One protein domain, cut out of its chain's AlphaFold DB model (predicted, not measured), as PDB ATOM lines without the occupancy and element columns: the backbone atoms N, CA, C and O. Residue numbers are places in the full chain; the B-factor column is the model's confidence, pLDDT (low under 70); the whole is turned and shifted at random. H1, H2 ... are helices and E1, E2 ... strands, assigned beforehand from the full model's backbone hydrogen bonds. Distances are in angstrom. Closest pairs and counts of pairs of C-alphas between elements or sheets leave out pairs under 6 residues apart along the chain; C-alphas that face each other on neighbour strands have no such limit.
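AT A GLANCE: This is residues 30 to 41, 62 to 115 and 126 to 187 of the 450 residues of an uncharacterized protein of Takifugu bimaculatus (UniProt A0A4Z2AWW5). One strongly twisted sheet of eight strands curls round a single helix, H1, with E1 and E5 among the strands close to it. The hairpin E2 and E3 lies toward one end of the sheet and the hairpin E6 and E7 toward the other, where residues 89 to 90 of a long unnamed stretch pair with E6. The printed part has 128 residues, with one named helix and eight named strands in the order E1 E2 E3 E4 E5 E6 E7 H1 E8. The sheet is branched and mixed, with E4 and E8 parallel and its other neighbour pairs antiparallel; the class is mostly strand, though under half of the residues are in named elements. The whole is compact, with a radius of gyration of the C-alphas of 14.1 A and spans of 41 by 33 by 27 A.

HOW THE PARTS SIT: Start at E1, residues 33 to 38: on one side of it look for E3, residues 72 to 77, antiparallel at 153 degrees, with N 35 and O 75 3.0 A apart, within hydrogen-bond range. E2, residues 64 to 69, is on the other side of E3 in a hairpin, with N 66 and O 74 2.8 A apart. On the other side of E1 is E8, residues 177 to 183, antiparallel, with N 36 and O 178 2.8 A apart. E8 has staggered pairing: E4, residues 80 to 82, is its parallel neighbour on the same side as E1, with N 182 and O 80 3.0 A apart. On the other side of E8 find E5, residues 103 to 110, with N 107 and O 179 2.7 A apart. Then comes E7, residues 144 to 151, with N 106 of E5 and O 148 2.9 A apart, and its hairpin partner E6, residues 134 to 139, with N 136 and O 147 2.8 A apart. H1, residues 152 to 163, is on the sheet; its closest C-alphas to E5 are those of Leu 152 and Ile 104, 6.3 A apart. In H1 every O i to N i+4 pair is within hydrogen-bond range.

IN THESE COORDINATES: Find C-alpha 33 at (166.120, 122.316, 118.007), where E1 begins its 16.9 A. E5 and E7 measure 22.2 A and 22.6 A. H1 runs 16.6 A from C-alpha 152 at (155.921, 124.495, 122.418). E8 ends after 17.8 A at C-alpha 183, (168.097, 119.879, 131.153).

THE WHOLE: The farthest C-alphas, of Gly 70 and Ser 187, are 42.3 A apart. Across the cuts, C-alphas 41 and 62 are 22.3 A apart, and 115 and 126 are 12.8 A apart. The links E4 to E5 and H1 to E8 are long. Mean pLDDT of the printed part is 70.2, with 60 residues under 70, among them residues 76 to 102.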
ATOM      1  N   LYS A  30     162.270 115.860 116.313       51.00
ATOM      2  CA  LYS A  30     162.308 115.136 117.608       51.00
ATOM      3  C   LYS A  30     163.709 115.060 118.255       51.00
ATOM      4  O   LYS A  30     163.817 114.822 119.453       51.00
ATOM      5  N   SER A  31     164.785 115.275 117.484       49.69
ATOM      6  CA  SER A  31     166.177 115.275 117.973       49.69
ATOM      7  C   SER A  31     166.954 116.579 117.735       49.69
ATOM      8  O   SER A  31     168.100 116.677 118.164       49.69
ATOM      9  N   ARG A  32     166.370 117.574 117.059       56.78
ATOM     10  CA  ARG A  32     167.032 118.844 116.703       56.78
ATOM     11  C   ARG A  32     166.199 120.014 117.217       56.78
ATOM     12  O   ARG A  32     165.015 119.860 117.479       56.78
ATOM     13  N   SER A  33     166.799 121.177 117.401       64.62
ATOM     14  CA  SER A  33     166.120 122.316 118.007       64.62
ATOM     15  C   SER A  33     166.481 123.639 117.339       64.62
ATOM     16  O   SER A  33     167.459 123.732 116.602       64.62
ATOM     17  N   LEU A  34     165.648 124.658 117.537       69.75
ATOM     18  CA  LEU A  34     165.812 125.958 116.888       69.75
ATOM     19  C   LEU A  34     166.463 126.946 117.841       69.75
ATOM     20  O   LEU A  34     165.840 127.339 118.827       69.75
ATOM     21  N   SER A  35     167.683 127.373 117.531       72.12
ATOM     22  CA  SER A  35     168.313 128.497 118.216       72.12
ATOM     23  C   SER A  35     168.114 129.784 117.424       72.12
ATOM     24  O   SER A  35     168.124 129.802 116.197       72.12
ATOM     25  N   PHE A  36     167.923 130.883 118.136       77.88
ATOM     26  CA  PHE A  36     167.746 132.218 117.589       77.88
ATOM     27  C   PHE A  36     168.939 133.063 118.019       77.88
ATOM     28  O   PHE A  36     169.332 133.027 119.182       77.88
ATOM     29  N   CYS A  37     169.527 133.826 117.106       74.06
ATOM     30  CA  CYS A  37     170.667 134.686 117.399       74.06
ATOM     31  C   CYS A  37     170.536 136.017 116.663       74.06
ATOM     32  O   CYS A  37     170.067 136.067 115.526       74.06
ATOM     33  N   CYS A  38     170.992 137.088 117.297       68.12
ATOM     34  CA  CYS A  38     171.187 138.385 116.677       68.12
ATOM     35  C   CYS A  38     172.670 138.550 116.310       68.12
ATOM     36  O   CYS A  38     173.541 138.554 117.178       68.12
ATOM     37  N   SER A  39     172.963 138.686 115.020       52.59
ATOM     38  CA  SER A  39     174.262 139.103 114.504       52.59
ATOM     39  C   SER A  39     174.429 140.601 114.740       52.59
ATOM     40  O   SER A  39     173.992 141.428 113.936       52.59
ATOM     41  N   LEU A  40     175.072 140.976 115.842       45.47
ATOM     42  CA  LEU A  40     175.557 142.340 116.008       45.47
ATOM     43  C   LEU A  40     176.762 142.540 115.082       45.47
ATOM     44  O   LEU A  40     177.879 142.140 115.394       45.47
ATOM     45  N   CYS A  41     176.534 143.155 113.921       30.38
ATOM     46  CA  CYS A  41     177.619 143.718 113.131       30.38
ATOM     47  C   CYS A  41     178.173 144.918 113.902       30.38
ATOM     48  O   CYS A  41     177.587 146.001 113.870       30.38
ATOM     49  N   GLY A  62     178.145 122.039 112.038       48.41
ATOM     50  CA  GLY A  62     176.881 121.441 111.593       48.41
ATOM     51  C   GLY A  62     175.624 122.330 111.663       48.41
ATOM     52  O   GLY A  62     174.540 121.835 111.338       48.41
ATOM     53  N   ASP A  63     175.715 123.600 112.071       59.09
ATOM     54  CA  ASP A  63     174.537 124.463 112.260       59.09
ATOM     55  C   ASP A  63     174.023 125.015 110.919       59.09
ATOM     56  O   ASP A  63     174.663 125.835 110.259       59.09
ATOM     57  N   THR A  64     172.830 124.580 110.504       63.66
ATOM     58  CA  THR A  64     172.216 125.036 109.242       63.66
ATOM     59  C   THR A  64     171.312 126.243 109.482       63.66
ATOM     60  O   THR A  64     170.463 126.235 110.374       63.66
ATOM     61  N   VAL A  65     171.481 127.303 108.685       68.19
ATOM     62  CA  VAL A  65     170.637 128.507 108.761       68.19
ATOM     63  C   VAL A  65     169.216 128.167 108.304       68.19
ATOM     64  O   VAL A  65     168.996 127.813 107.148       68.19
ATOM     65  N   PHE A  66     168.248 128.296 109.212       62.00
ATOM     66  CA  PHE A  66     166.829 128.027 108.967       62.00
ATOM     67  C   PHE A  66     166.096 129.249 108.415       62.00
ATOM     68  O   PHE A  66     165.328 129.148 107.460       62.00
ATOM     69  N   LEU A  67     166.327 130.414 109.021       67.94
ATOM     70  CA  LEU A  67     165.677 131.667 108.653       67.94
ATOM     71  C   LEU A  67     166.613 132.830 108.970       67.94
ATOM     72  O   LEU A  67     167.197 132.859 110.045       67.94
ATOM     73  N   GLN A  68     166.715 133.814 108.082       68.38
ATOM     74  CA  GLN A  68     167.423 135.060 108.362       68.38
ATOM     75  C   GLN A  68     166.518 136.248 108.036       68.38
ATOM     76  O   GLN A  68     165.989 136.343 106.928       68.38
ATOM     77  N   LEU A  69     166.335 137.142 109.007       62.62
ATOM     78  CA  LEU A  69     165.605 138.397 108.863       62.62
ATOM     79  C   LEU A  69     166.471 139.536 109.410       62.62
ATOM     80  O   LEU A  69     166.630 139.691 110.618       62.62
ATOM     81  N   GLY A  70     167.048 140.331 108.506       68.81
ATOM     82  CA  GLY A  70     167.940 141.431 108.872       68.81
ATOM     83  C   GLY A  70     169.176 140.947 109.635       68.81
ATOM     84  O   GLY A  70     169.939 140.119 109.136       68.81
ATOM     85  N   ASN A  71     169.357 141.465 110.850       70.31
ATOM     86  CA  ASN A  71     170.424 141.083 111.774       70.31
ATOM     87  C   ASN A  71     170.104 139.817 112.584       70.31
ATOM     88  O   ASN A  71     170.945 139.392 113.366       70.31
ATOM     89  N   LYS A  72     168.931 139.195 112.431       73.44
ATOM     90  CA  LYS A  72     168.554 137.999 113.194       73.44
ATOM     91  C   LYS A  72     168.575 136.758 112.333       73.44
ATOM     92  O   LYS A  72     168.015 136.735 111.239       73.44
ATOM     93  N   THR A  73     169.159 135.704 112.878       68.81
ATOM     94  CA  THR A  73     169.280 134.409 112.223       68.81
ATOM     95  C   THR A  73     168.795 133.317 113.166       68.81
ATOM     96  O   THR A  73     169.164 133.271 114.338       68.81
ATOM     97  N   VAL A  74     167.948 132.439 112.644       75.31
ATOM     98  CA  VAL A  74     167.484 131.211 113.284       75.31
ATOM     99  C   VAL A  74     168.297 130.064 112.712       75.31
ATOM    100  O   VAL A  74     168.350 129.896 111.491       75.31
ATOM    101  N   TYR A  75     168.907 129.271 113.580       71.88
ATOM    102  CA  TYR A  75     169.709 128.112 113.223       71.88
ATOM    103  C   TYR A  75     169.012 126.828 113.671       71.88
ATOM    104  O   TYR A  75     168.351 126.774 114.710       71.88
ATOM    105  N   LEU A  76     169.188 125.776 112.879       67.44
ATOM    106  CA  LEU A  76     168.914 124.401 113.269       67.44
ATOM    107  C   LEU A  76     170.143 123.873 114.004       67.44
ATOM    108  O   LEU A  76     171.140 123.530 113.373       67.44
ATOM    109  N   THR A  77     170.045 123.811 115.325       63.34
ATOM    110  CA  THR A  77     171.099 123.344 116.233       63.34
ATOM    111  C   THR A  77     170.661 122.059 116.926       63.34
ATOM    112  O   THR A  77     169.471 121.842 117.162       63.34
ATOM    113  N   GLU A  78     171.592 121.196 117.314       60.53
ATOM    114  CA  GLU A  78     171.249 120.143 118.273       60.53
ATOM    115  C   GLU A  78     170.967 120.762 119.655       60.53
ATOM    116  O   GLU A  78     171.601 121.758 120.012       60.53
ATOM    117  N   PRO A  79     169.994 120.239 120.430       61.22
ATOM    118  CA  PRO A  79     169.723 120.749 121.767       61.22
ATOM    119  C   PRO A  79     170.985 120.614 122.620       61.22
ATOM    120  O   PRO A  79     171.446 119.498 122.872       61.22
ATOM    121  N   GLN A  80     171.537 121.735 123.076       64.75
ATOM    122  CA  GLN A  80     172.740 121.707 123.898       64.75
ATOM    123  C   GLN A  80     172.406 121.046 125.244       64.75
ATOM    124  O   GLN A  80     171.399 121.380 125.874       64.75
ATOM    125  N   ALA A  81     173.221 120.086 125.683       57.00
ATOM    126  CA  ALA A  81     173.114 119.538 127.030       57.00
ATOM    127  C   ALA A  81     173.686 120.566 128.015       57.00
ATOM    128  O   ALA A  81     174.861 120.928 127.921       57.00
ATOM    129  N   CYS A  82     172.868 121.059 128.943       58.62
ATOM    130  CA  CYS A  82     173.355 121.931 130.010       58.62
ATOM    131  C   CYS A  82     173.745 121.058 131.201       58.62
ATOM    132  O   CYS A  82     172.878 120.580 131.928       58.62
ATOM    133  N   ALA A  83     175.048 120.806 131.344       49.28
ATOM    134  CA  ALA A  83     175.583 119.847 132.307       49.28
ATOM    135  C   ALA A  83     175.908 120.446 133.687       49.28
ATOM    136  O   ALA A  83     176.041 119.686 134.638       49.28
ATOM    137  N   ASP A  84     176.026 121.773 133.824       55.12
ATOM    138  CA  ASP A  84     176.466 122.376 135.087       55.12
ATOM    139  C   ASP A  84     175.652 123.623 135.467       55.12
ATOM    140  O   ASP A  84     175.930 124.749 135.051       55.12
ATOM    141  N   ILE A  85     174.593 123.393 136.248       59.62
ATOM    142  CA  ILE A  85     173.720 124.436 136.815       59.62
ATOM    143  C   ILE A  85     174.237 124.860 138.210       59.62
ATOM    144  O   ILE A  85     173.653 125.726 138.849       59.62
ATOM    145  N   SER A  86     175.359 124.306 138.699       56.56
ATOM    146  CA  SER A  86     175.844 124.549 140.073       56.56
ATOM    147  C   SER A  86     176.217 126.011 140.357       56.56
ATOM    148  O   SER A  86     176.149 126.458 141.499       56.56
ATOM    149  N   GLN A  87     176.574 126.769 139.317       54.66
ATOM    150  CA  GLN A  87     176.953 128.185 139.403       54.66
ATOM    151  C   GLN A  87     175.770 129.153 139.220       54.66
ATOM    152  O   GLN A  87     175.960 130.370 139.246       54.66
ATOM    153  N   TRP A  88     174.559 128.637 138.989       69.38
ATOM    154  CA  TRP A  88     173.387 129.442 138.663       69.38
ATOM    155  C   TRP A  88     172.523 129.650 139.904       69.38
ATOM    156  O   TRP A  88     172.301 128.733 140.695       69.38
ATOM    157  N   THR A  89     171.988 130.855 140.066       67.12
ATOM    158  CA  THR A  89     171.030 131.137 141.134       67.12
ATOM    159  C   THR A  89     169.679 130.557 140.733       67.12
ATOM    160  O   THR A  89     169.028 131.063 139.816       67.12
ATOM    161  N   VAL A  90     169.282 129.467 141.391       68.38
ATOM    162  CA  VAL A  90     167.991 128.806 141.170       68.38
ATOM    163  C   VAL A  90     166.868 129.730 141.622       68.38
ATOM    164  O   VAL A  90     166.883 130.271 142.726       68.38
ATOM    165  N   VAL A  91     165.882 129.905 140.752       63.34
ATOM    166  CA  VAL A  91     164.671 130.651 141.061       63.34
ATOM    167  C   VAL A  91     163.688 129.666 141.659       63.34
ATOM    168  O   VAL A  91     163.110 128.849 140.943       63.34
ATOM    169  N   GLU A  92     163.466 129.743 142.968       48.47
ATOM    170  CA  GLU A  92     162.352 129.042 143.608       48.47
ATOM    171  C   GLU A  92     161.027 129.691 143.184       48.47
ATOM    172  O   GLU A  92     160.394 130.465 143.903       48.47
ATOM    173  N   SER A  93     160.599 129.401 141.959       48.22
ATOM    174  CA  SER A  93     159.260 129.730 141.497       48.22
ATOM    175  C   SER A  93     158.339 128.565 141.813       48.22
ATOM    176  O   SER A  93     158.449 127.488 141.233       48.22
ATOM    177  N   SER A  94     157.405 128.810 142.736       40.47
ATOM    178  CA  SER A  94     156.233 127.974 143.003       40.47
ATOM    179  C   SER A  94     155.670 127.429 141.688       40.47
ATOM    180  O   SER A  94     155.172 128.210 140.872       40.47
ATOM    181  N   ALA A  95     155.809 126.118 141.492       39.88
ATOM    182  CA  ALA A  95     155.544 125.413 140.249       39.88
ATOM    183  C   ALA A  95     154.241 125.888 139.588       39.88
ATOM    184  O   ALA A  95     153.146 125.634 140.091       39.88
ATOM    185  N   TRP A  96     154.343 126.552 138.434       41.12
ATOM    186  CA  TRP A  96     153.209 126.567 137.521       41.12
ATOM    187  C   TRP A  96     153.011 125.128 137.062       41.12
ATOM    188  O   TRP A  96     153.863 124.530 136.400       41.12
ATOM    189  N   VAL A  97     151.878 124.563 137.460       38.84
ATOM    190  CA  VAL A  97     151.406 123.270 136.985       38.84
ATOM    191  C   VAL A  97     150.985 123.467 135.532       38.84
ATOM    192  O   VAL A  97     149.821 123.706 135.228       38.84
ATOM    193  N   CYS A  98     151.952 123.436 134.618       39.59
ATOM    194  CA  CYS A  98     151.639 123.279 133.209       39.59
ATOM    195  C   CYS A  98     151.212 121.811 133.029       39.59
ATOM    196  O   CYS A  98     151.994 120.929 133.409       39.59
ATOM    197  N   PRO A  99     149.997 121.527 132.514       39.03
ATOM    198  CA  PRO A  99     149.547 120.160 132.247       39.03
ATOM    199  C   PRO A  99     150.551 119.439 131.342       39.03
ATOM    200  O   PRO A  99     151.339 120.112 130.685       39.03
ATOM    201  N   GLN A 100     150.508 118.102 131.318       48.81
ATOM    202  CA  GLN A 100     151.303 117.151 130.511       48.81
ATOM    203  C   GLN A 100     151.453 117.551 129.022       48.81
ATOM    204  O   GLN A 100     150.864 116.958 128.125       48.81
ATOM    205  N   VAL A 101     152.227 118.594 128.762       54.66
ATOM    206  CA  VAL A 101     152.553 119.161 127.458       54.66
ATOM    207  C   VAL A 101     154.068 119.158 127.398       54.66
ATOM    208  O   VAL A 101     154.719 119.503 128.384       54.66
ATOM    209  N   GLU A 102     154.625 118.742 126.263       65.44
ATOM    210  CA  GLU A 102     156.068 118.726 126.033       65.44
ATOM    211  C   GLU A 102     156.679 120.080 126.429       65.44
ATOM    212  O   GLU A 102     156.362 121.128 125.853       65.44
ATOM    213  N   LYS A 103     157.510 120.060 127.476       77.19
ATOM    214  CA  LYS A 103     158.139 121.256 128.031       77.19
ATOM    215  C   LYS A 103     159.465 121.491 127.325       77.19
ATOM    216  O   LYS A 103     160.354 120.640 127.356       77.19
ATOM    217  N   ILE A 104     159.612 122.661 126.722       81.00
ATOM    218  CA  ILE A 104     160.857 123.106 126.106       81.00
ATOM    219  C   ILE A 104     161.620 123.916 127.141       81.00
ATOM    220  O   ILE A 104     161.098 124.892 127.680       81.00
ATOM    221  N   SER A 105     162.857 123.510 127.402       83.69
ATOM    222  CA  SER A 105     163.792 124.290 128.208       83.69
ATOM    223  C   SER A 105     164.741 125.028 127.274       83.69
ATOM    224  O   SER A 105     165.148 124.490 126.244       83.69
ATOM    225  N   PHE A 106     165.058 126.277 127.583       85.19
ATOM    226  CA  PHE A 106     165.904 127.117 126.744       85.19
ATOM    227  C   PHE A 106     166.660 128.140 127.589       85.19
ATOM    228  O   PHE A 106     166.239 128.499 128.685       85.19
ATOM    229  N   ILE A 107     167.788 128.601 127.064       85.31
ATOM    230  CA  ILE A 107     168.612 129.669 127.607       85.31
ATOM    231  C   ILE A 107     168.373 130.916 126.769       85.31
ATOM    232  O   ILE A 107     168.526 130.878 125.548       85.31
ATOM    233  N   ILE A 108     168.036 132.026 127.414       85.94
ATOM    234  CA  ILE A 108     168.132 133.345 126.794       85.94
ATOM    235  C   ILE A 108     169.429 133.991 127.248       85.94
ATOM    236  O   ILE A 108     169.705 134.047 128.443       85.94
ATOM    237  N   GLU A 109     170.197 134.503 126.291       86.56
ATOM    238  CA  GLU A 109     171.315 135.401 126.551       86.56
ATOM    239  C   GLU A 109     170.905 136.827 126.181       86.56
ATOM    240  O   GLU A 109     170.337 137.060 125.109       86.56
ATOM    241  N   ALA A 110     171.222 137.783 127.048       83.31
ATOM    242  CA  ALA A 110     171.079 139.206 126.789       83.31
ATOM    243  C   ALA A 110     172.408 139.921 127.046       83.31
ATOM    244  O   ALA A 110     172.999 139.836 128.128       83.31
ATOM    245  N   ALA A 111     172.884 140.658 126.044       68.94
ATOM    246  CA  ALA A 111     173.938 141.637 126.255       68.94
ATOM    247  C   ALA A 111     173.358 142.781 127.101       68.94
ATOM    248  O   ALA A 111     172.255 143.245 126.827       68.94
ATOM    249  N   GLY A 112     174.083 143.244 128.125       58.44
ATOM    250  CA  GLY A 112     173.615 144.243 129.106       58.44
ATOM    251  C   GLY A 112     173.313 145.645 128.552       58.44
ATOM    252  O   GLY A 112     173.294 146.613 129.307       58.44
ATOM    253  N   HIS A 113     173.107 145.783 127.245       54.16
ATOM    254  CA  HIS A 113     172.650 147.013 126.632       54.16
ATOM    255  C   HIS A 113     171.156 147.176 126.936       54.16
ATOM    256  O   HIS A 113     170.301 146.563 126.296       54.16
ATOM    257  N   ARG A 114     170.831 148.003 127.940       52.56
ATOM    258  CA  ARG A 114     169.489 148.592 128.050       52.56
ATOM    259  C   ARG A 114     169.225 149.289 126.724       52.56
ATOM    260  O   ARG A 114     169.993 150.174 126.360       52.56
ATOM    261  N   GLY A 115     168.217 148.832 125.986       46.69
ATOM    262  CA  GLY A 115     167.917 149.310 124.640       46.69
ATOM    263  C   GLY A 115     167.686 150.818 124.622       46.69
ATOM    264  O   GLY A 115     166.579 151.279 124.858       46.69
ATOM    265  N   VAL A 126     154.909 145.430 122.843       80.19
ATOM    266  CA  VAL A 126     156.062 144.753 123.449       80.19
ATOM    267  C   VAL A 126     155.562 143.502 124.168       80.19
ATOM    268  O   VAL A 126     154.529 143.546 124.839       80.19
ATOM    269  N   LEU A 127     156.267 142.389 123.993       84.12
ATOM    270  CA  LEU A 127     155.938 141.102 124.591       84.12
ATOM    271  C   LEU A 127     156.933 140.814 125.717       84.12
ATOM    272  O   LEU A 127     158.138 140.720 125.476       84.12
ATOM    273  N   LYS A 128     156.424 140.693 126.945       87.12
ATOM    274  CA  LYS A 128     157.226 140.329 128.115       87.12
ATOM    275  C   LYS A 128     157.394 138.823 128.176       87.12
ATOM    276  O   LYS A 128     156.425 138.081 128.047       87.12
ATOM    277  N   TRP A 129     158.621 138.372 128.379       88.25
ATOM    278  CA  TRP A 129     158.925 136.945 128.383       88.25
ATOM    279  C   TRP A 129     158.297 136.189 129.577       88.25
ATOM    280  O   TRP A 129     157.821 135.069 129.396       88.25
ATOM    281  N   SER A 130     158.202 136.823 130.753       84.38
ATOM    282  CA  SER A 130     157.650 136.264 132.000       84.38
ATOM    283  C   SER A 130     156.223 135.749 131.865       84.38
ATOM    284  O   SER A 130     155.810 134.847 132.588       84.38
ATOM    285  N   ASP A 131     155.464 136.322 130.931       85.94
ATOM    286  CA  ASP A 131     154.068 135.965 130.696       85.94
ATOM    287  C   ASP A 131     153.952 134.632 129.936       85.94
ATOM    288  O   ASP A 131     152.912 133.975 129.967       85.94
ATOM    289  N   TYR A 132     155.029 134.216 129.263       83.50
ATOM    290  CA  TYR A 132     155.055 133.058 128.373       83.50
ATOM    291  C   TYR A 132     156.008 131.960 128.838       83.50
ATOM    292  O   TYR A 132     155.901 130.842 128.340       83.50
ATOM    293  N   CYS A 133     156.926 132.217 129.770       86.31
ATOM    294  CA  CYS A 133     157.863 131.209 130.260       86.31
ATOM    295  C   CYS A 133     158.175 131.331 131.751       86.31
ATOM    296  O   CYS A 133     158.073 132.394 132.355       86.31
ATOM    297  N   LEU A 134     158.613 130.212 132.318       84.31
ATOM    298  CA  LEU A 134     159.007 130.065 133.711       84.31
ATOM    299  C   LEU A 134     160.524 130.173 133.851       84.31
ATOM    300  O   LEU A 134     161.212 129.263 133.383       84.31
ATOM    301  N   PRO A 135     161.064 131.217 134.499       83.25
ATOM    302  CA  PRO A 135     162.486 131.278 134.812       83.25
ATOM    303  C   PRO A 135     162.843 130.191 135.834       83.25
ATOM    304  O   PRO A 135     162.200 130.076 136.877       83.25
ATOM    305  N   LEU A 136     163.870 129.399 135.528       81.06
ATOM    306  CA  LEU A 136     164.381 128.322 136.379       81.06
ATOM    307  C   LEU A 136     165.666 128.725 137.100       81.06
ATOM    308  O   LEU A 136     165.825 128.432 138.282       81.06
ATOM    309  N   ALA A 137     166.592 129.387 136.405       80.50
ATOM    310  CA  ALA A 137     167.862 129.793 136.992       80.50
ATOM    311  C   ALA A 137     168.477 130.976 136.241       80.50
ATOM    312  O   ALA A 137     168.352 131.069 135.018       80.50
ATOM    313  N   TYR A 138     169.189 131.838 136.965       79.62
ATOM    314  CA  TYR A 138     169.932 132.969 136.408       79.62
ATOM    315  C   TYR A 138     171.438 132.756 136.552       79.62
ATOM    316  O   TYR A 138     171.903 132.290 137.594       79.62
ATOM    317  N   SER A 139     172.210 133.148 135.540       76.75
ATOM    318  CA  SER A 139     173.654 133.315 135.680       76.75
ATOM    319  C   SER A 139     173.972 134.792 135.946       76.75
ATOM    320  O   SER A 139     173.595 135.640 135.133       76.75
ATOM    321  N   PRO A 140     174.704 135.128 137.020       61.25
ATOM    322  CA  PRO A 140     175.087 136.510 137.315       61.25
ATOM    323  C   PRO A 140     176.227 137.042 136.425       61.25
ATOM    324  O   PRO A 140     176.601 138.206 136.536       61.25
ATOM    325  N   SER A 141     176.814 136.207 135.560       65.38
ATOM    326  CA  SER A 141     177.879 136.604 134.635       65.38
ATOM    327  C   SER A 141     177.347 137.426 133.456       65.38
ATOM    328  O   SER A 141     176.173 137.351 133.101       65.38
ATOM    329  N   GLN A 142     178.221 138.234 132.845       66.38
ATOM    330  CA  GLN A 142     177.929 138.945 131.599       66.38
ATOM    331  C   GLN A 142     178.432 138.102 130.408       66.38
ATOM    332  O   GLN A 142     179.577 137.645 130.451       66.38
ATOM    333  N   PRO A 143     177.634 137.893 129.341       68.31
ATOM    334  CA  PRO A 143     176.261 138.369 129.144       68.31
ATOM    335  C   PRO A 143     175.269 137.686 130.089       68.31
ATOM    336  O   PRO A 143     175.463 136.530 130.447       68.31
ATOM    337  N   PHE A 144     174.201 138.402 130.454       78.69
ATOM    338  CA  PHE A 144     173.143 137.873 131.313       78.69
ATOM    339  C   PHE A 144     172.545 136.628 130.661       78.69
ATOM    340  O   PHE A 144     172.125 136.695 129.501       78.69
ATOM    341  N   ARG A 145     172.499 135.508 131.387       83.12
ATOM    342  CA  ARG A 145     171.855 134.281 130.915       83.12
ATOM    343  C   ARG A 145     170.771 133.850 131.875       83.12
ATOM    344  O   ARG A 145     170.949 133.876 133.091       83.12
ATOM    345  N   VAL A 146     169.666 133.394 131.309       83.19
ATOM    346  CA  VAL A 146     168.570 132.814 132.074       83.19
ATOM    347  C   VAL A 146     168.105 131.526 131.424       83.19
ATOM    348  O   VAL A 146     167.872 131.481 130.218       83.19
ATOM    349  N   VAL A 147     167.978 130.476 132.229       85.38
ATOM    350  CA  VAL A 147     167.318 129.233 131.836       85.38
ATOM    351  C   VAL A 147     165.844 129.392 132.152       85.38
ATOM    352  O   VAL A 147     165.485 129.701 133.287       85.38
ATOM    353  N   ALA A 148     164.992 129.138 131.169       86.56
ATOM    354  CA  ALA A 148     163.554 129.115 131.351       86.56
ATOM    355  C   ALA A 148     162.907 127.914 130.673       86.56
ATOM    356  O   ALA A 148     163.473 127.279 129.780       86.56
ATOM    357  N   GLN A 149     161.696 127.610 131.123       84.75
ATOM    358  CA  GLN A 149     160.886 126.520 130.616       84.75
ATOM    359  C   GLN A 149     159.540 127.035 130.119       84.75
ATOM    360  O   GLN A 149     158.922 127.910 130.723       84.75
ATOM    361  N   THR A 150     159.071 126.492 129.000       87.75
ATOM    362  CA  THR A 150     157.790 126.876 128.410       87.75
ATOM    363  C   THR A 150     157.173 125.749 127.576       87.75
ATOM    364  O   THR A 150     157.797 124.710 127.366       87.75
ATOM    365  N   SER A 151     155.935 125.932 127.119       85.25
ATOM    366  CA  SER A 151     155.279 125.040 126.161       85.25
ATOM    367  C   SER A 151     155.762 125.307 124.732       85.25
ATOM    368  O   SER A 151     156.231 126.397 124.407       85.25
ATOM    369  N   LEU A 152     155.588 124.335 123.838       83.50
ATOM    370  CA  LEU A 152     155.921 124.495 122.418       83.50
ATOM    371  C   LEU A 152     155.228 125.702 121.750       83.50
ATOM    372  O   LEU A 152     155.844 126.417 120.953       83.50
ATOM    373  N   GLU A 153     153.958 125.943 122.081       82.94
ATOM    374  CA  GLU A 153     153.183 127.062 121.533       82.94
ATOM    375  C   GLU A 153     153.786 128.404 121.974       82.94
ATOM    376  O   GLU A 153     154.075 129.274 121.152       82.94
ATOM    377  N   ASN A 154     154.082 128.533 123.267       86.50
ATOM    378  CA  ASN A 154     154.673 129.740 123.834       86.50
ATOM    379  C   ASN A 154     156.107 129.965 123.344       86.50
ATOM    380  O   ASN A 154     156.475 131.098 123.050       86.50
ATOM    381  N   PHE A 155     156.903 128.905 123.181       86.50
ATOM    382  CA  PHE A 155     158.235 129.008 122.580       86.50
ATOM    383  C   PHE A 155     158.165 129.552 121.147       86.50
ATOM    384  O   PHE A 155     158.974 130.392 120.755       86.50
ATOM    385  N   SER A 156     157.159 129.127 120.376       85.31
ATOM    386  CA  SER A 156     156.938 129.630 119.019       85.31
ATOM    387  C   SER A 156     156.584 131.122 119.022       85.31
ATOM    388  O   SER A 156     157.121 131.880 118.216       85.31
ATOM    389  N   LEU A 157     155.742 131.567 119.962       87.00
ATOM    390  CA  LEU A 157     155.406 132.986 120.143       87.00
ATOM    391  C   LEU A 157     156.620 133.824 120.564       87.00
ATOM    392  O   LEU A 157     156.832 134.908 120.019       87.00
ATOM    393  N   LEU A 158     157.444 133.307 121.480       87.31
ATOM    394  CA  LEU A 158     158.693 133.942 121.902       87.31
ATOM    395  C   LEU A 158     159.673 134.074 120.729       87.31
ATOM    396  O   LEU A 158     160.264 135.136 120.552       87.31
ATOM    397  N   GLY A 159     159.799 133.044 119.889       84.38
ATOM    398  CA  GLY A 159     160.630 133.082 118.684       84.38
ATOM    399  C   GLY A 159     160.171 134.138 117.673       84.38
ATOM    400  O   GLY A 159     160.997 134.882 117.146       84.38
ATOM    401  N   VAL A 160     158.860 134.271 117.443       83.00
ATOM    402  CA  VAL A 160     158.311 135.339 116.584       83.00
ATOM    403  C   VAL A 160     158.584 136.717 117.189       83.00
ATOM    404  O   VAL A 160     159.099 137.594 116.499       83.00
ATOM    405  N   ALA A 161     158.320 136.904 118.484       86.12
ATOM    406  CA  ALA A 161     158.590 138.168 119.171       86.12
ATOM    407  C   ALA A 161     160.085 138.528 119.160       86.12
ATOM    408  O   ALA A 161     160.434 139.704 119.033       86.12
ATOM    409  N   PHE A 162     160.964 137.526 119.249       85.00
ATOM    410  CA  PHE A 162     162.401 137.699 119.089       85.00
ATOM    411  C   PHE A 162     162.728 138.179 117.681       85.00
ATOM    412  O   PHE A 162     163.416 139.180 117.554       85.00
ATOM    413  N   ILE A 163     162.220 137.533 116.629       80.38
ATOM    414  CA  ILE A 163     162.481 137.926 115.233       80.38
ATOM    415  C   ILE A 163     161.954 139.341 114.935       80.38
ATOM    416  O   ILE A 163     162.595 140.084 114.201       80.38
ATOM    417  N   GLU A 164     160.836 139.743 115.542       82.00
ATOM    418  CA  GLU A 164     160.186 141.041 115.311       82.00
ATOM    419  C   GLU A 164     160.722 142.219 116.149       82.00
ATOM    420  O   GLU A 164     160.142 143.300 116.076       82.00
ATOM    421  N   ASP A 165     161.781 142.038 116.950       81.19
ATOM    422  CA  ASP A 165     162.310 143.076 117.872       81.19
ATOM    423  C   ASP A 165     161.304 143.503 118.955       81.19
ATOM    424  O   ASP A 165     161.295 144.643 119.407       81.19
ATOM    425  N   ARG A 166     160.426 142.590 119.383       84.31
ATOM    426  CA  ARG A 166     159.358 142.882 120.358       84.31
ATOM    427  C   ARG A 166     159.516 142.165 121.691       84.31
ATOM    428  O   ARG A 166     158.742 142.438 122.603       84.31
ATOM    429  N   LEU A 167     160.452 141.223 121.796       85.44
ATOM    430  CA  LEU A 167     160.657 140.420 122.998       85.44
ATOM    431  C   LEU A 167     161.537 141.156 124.009       85.44
ATOM    432  O   LEU A 167     162.681 141.474 123.697       85.44
ATOM    433  N   HIS A 168     161.020 141.387 125.216       86.50
ATOM    434  CA  HIS A 168     161.752 142.018 126.316       86.50
ATOM    435  C   HIS A 168     161.800 141.096 127.544       86.50
ATOM    436  O   HIS A 168     160.820 140.417 127.871       86.50
ATOM    437  N   LEU A 169     162.942 141.108 128.234       84.50
ATOM    438  CA  LEU A 169     163.114 140.495 129.553       84.50
ATOM    439  C   LEU A 169     162.558 141.409 130.663       84.50
ATOM    440  O   LEU A 169     162.276 142.584 130.420       84.50
ATOM    441  N   ASP A 170     162.429 140.887 131.887       77.25
ATOM    442  CA  ASP A 170     161.788 141.597 133.013       77.25
ATOM    443  C   ASP A 170     162.484 142.911 133.391       77.25
ATOM    444  O   ASP A 170     161.818 143.900 133.695       77.25
ATOM    445  N   ASP A 171     163.810 142.967 133.259       72.75
ATOM    446  CA  ASP A 171     164.615 144.161 133.547       72.75
ATOM    447  C   ASP A 171     164.677 145.167 132.378       72.75
ATOM    448  O   ASP A 171     165.471 146.116 132.393       72.75
ATOM    449  N   GLY A 172     163.866 144.958 131.333       74.19
ATOM    450  CA  GLY A 172     163.907 145.733 130.090       74.19
ATOM    451  C   GLY A 172     165.118 145.409 129.210       74.19
ATOM    452  O   GLY A 172     165.441 146.170 128.298       74.19
ATOM    453  N   LEU A 173     165.803 144.296 129.490       79.69
ATOM    454  CA  LEU A 173     166.903 143.801 128.670       79.69
ATOM    455  C   LEU A 173     166.366 143.215 127.362       79.69
ATOM    456  O   LEU A 173     165.347 142.517 127.343       79.69
ATOM    457  N   VAL A 174     167.082 143.482 126.272       82.69
ATOM    458  CA  VAL A 174     166.766 142.930 124.955       82.69
ATOM    459  C   VAL A 174     167.559 141.634 124.767       82.69
ATOM    460  O   VAL A 174     168.785 141.638 124.912       82.69
ATOM    461  N   PRO A 175     166.896 140.510 124.456       83.44
ATOM    462  CA  PRO A 175     167.570 139.243 124.222       83.44
ATOM    463  C   PRO A 175     168.416 139.305 122.946       83.44
ATOM    464  O   PRO A 175     167.950 139.738 121.892       83.44
ATOM    465  N   SER A 176     169.653 138.818 123.024       82.56
ATOM    466  CA  SER A 176     170.557 138.665 121.877       82.56
ATOM    467  C   SER A 176     170.541 137.249 121.310       82.56
ATOM    468  O   SER A 176     170.799 137.066 120.120       82.56
ATOM    469  N   LYS A 177     170.234 136.242 122.137       83.38
ATOM    470  CA  LYS A 177     170.222 134.832 121.731       83.38
ATOM    471  C   LYS A 177     169.176 134.041 122.512       83.38
ATOM    472  O   LYS A 177     168.995 134.279 123.700       83.38
ATOM    473  N   ILE A 178     168.528 133.078 121.866       85.38
ATOM    474  CA  ILE A 178     167.642 132.088 122.489       85.38
ATOM    475  C   ILE A 178     168.116 130.710 122.040       85.38
ATOM    476  O   ILE A 178     168.108 130.416 120.848       85.38
ATOM    477  N   VAL A 179     168.538 129.861 122.968       83.38
ATOM    478  CA  VAL A 179     169.086 128.535 122.673       83.38
ATOM    479  C   VAL A 179     168.291 127.475 123.424       83.38
ATOM    480  O   VAL A 179     168.299 127.472 124.647       83.38
ATOM    481  N   PRO A 180     167.621 126.549 122.739       81.56
ATOM    482  CA  PRO A 180     166.953 125.427 123.377       81.56
ATOM    483  C   PRO A 180     167.964 124.424 123.940       81.56
ATOM    484  O   PRO A 180     168.990 124.120 123.328       81.56
ATOM    485  N   VAL A 181     167.657 123.901 125.121       81.56
ATOM    486  CA  VAL A 181     168.566 123.118 125.955       81.56
ATOM    487  C   VAL A 181     167.851 121.897 126.514       81.56
ATOM    488  O   VAL A 181     166.687 121.958 126.911       81.56
ATOM    489  N   ARG A 182     168.569 120.776 126.590       74.50
ATOM    490  CA  ARG A 182     168.138 119.613 127.371       74.50
ATOM    491  C   ARG A 182     168.675 119.766 128.786       74.50
ATOM    492  O   ARG A 182     169.888 119.737 128.996       74.50
ATOM    493  N   LEU A 183     167.766 119.955 129.737       69.38
ATOM    494  CA  LEU A 183     168.097 119.879 131.153       69.38
ATOM    495  C   LEU A 183     168.255 118.402 131.498       69.38
ATOM    496  O   LEU A 183     167.304 117.631 131.377       69.38
ATOM    497  N   LEU A 184     169.470 118.003 131.865       61.44
ATOM    498  CA  LEU A 184     169.689 116.699 132.463       61.44
ATOM    499  C   LEU A 184     169.209 116.819 133.908       61.44
ATOM    500  O   LEU A 184     169.886 117.429 134.732       61.44
ATOM    501  N   GLU A 185     168.011 116.312 134.203       50.12
ATOM    502  CA  GLU A 185     167.617 116.139 135.598       50.12
ATOM    503  C   GLU A 185     168.680 115.244 136.253       50.12
ATOM    504  O   GLU A 185     168.969 114.164 135.720       50.12
ATOM    505  N   PRO A 186     169.317 115.666 137.362       40.28
ATOM    506  CA  PRO A 186     170.118 114.735 138.130       40.28
ATOM    507  C   PRO A 186     169.174 113.604 138.528       40.28
ATOM    508  O   PRO A 186     168.120 113.853 139.114       40.28
ATOM    509  N   SER A 187     169.523 112.378 138.136       27.55
ATOM    510  CA  SER A 187     168.735 111.187 138.434       27.55
ATOM    511  C   SER A 187     168.229 111.250 139.884       27.55
ATOM    512  O   SER A 187     169.055 111.421 140.791       27.55
TER     513      SER A 187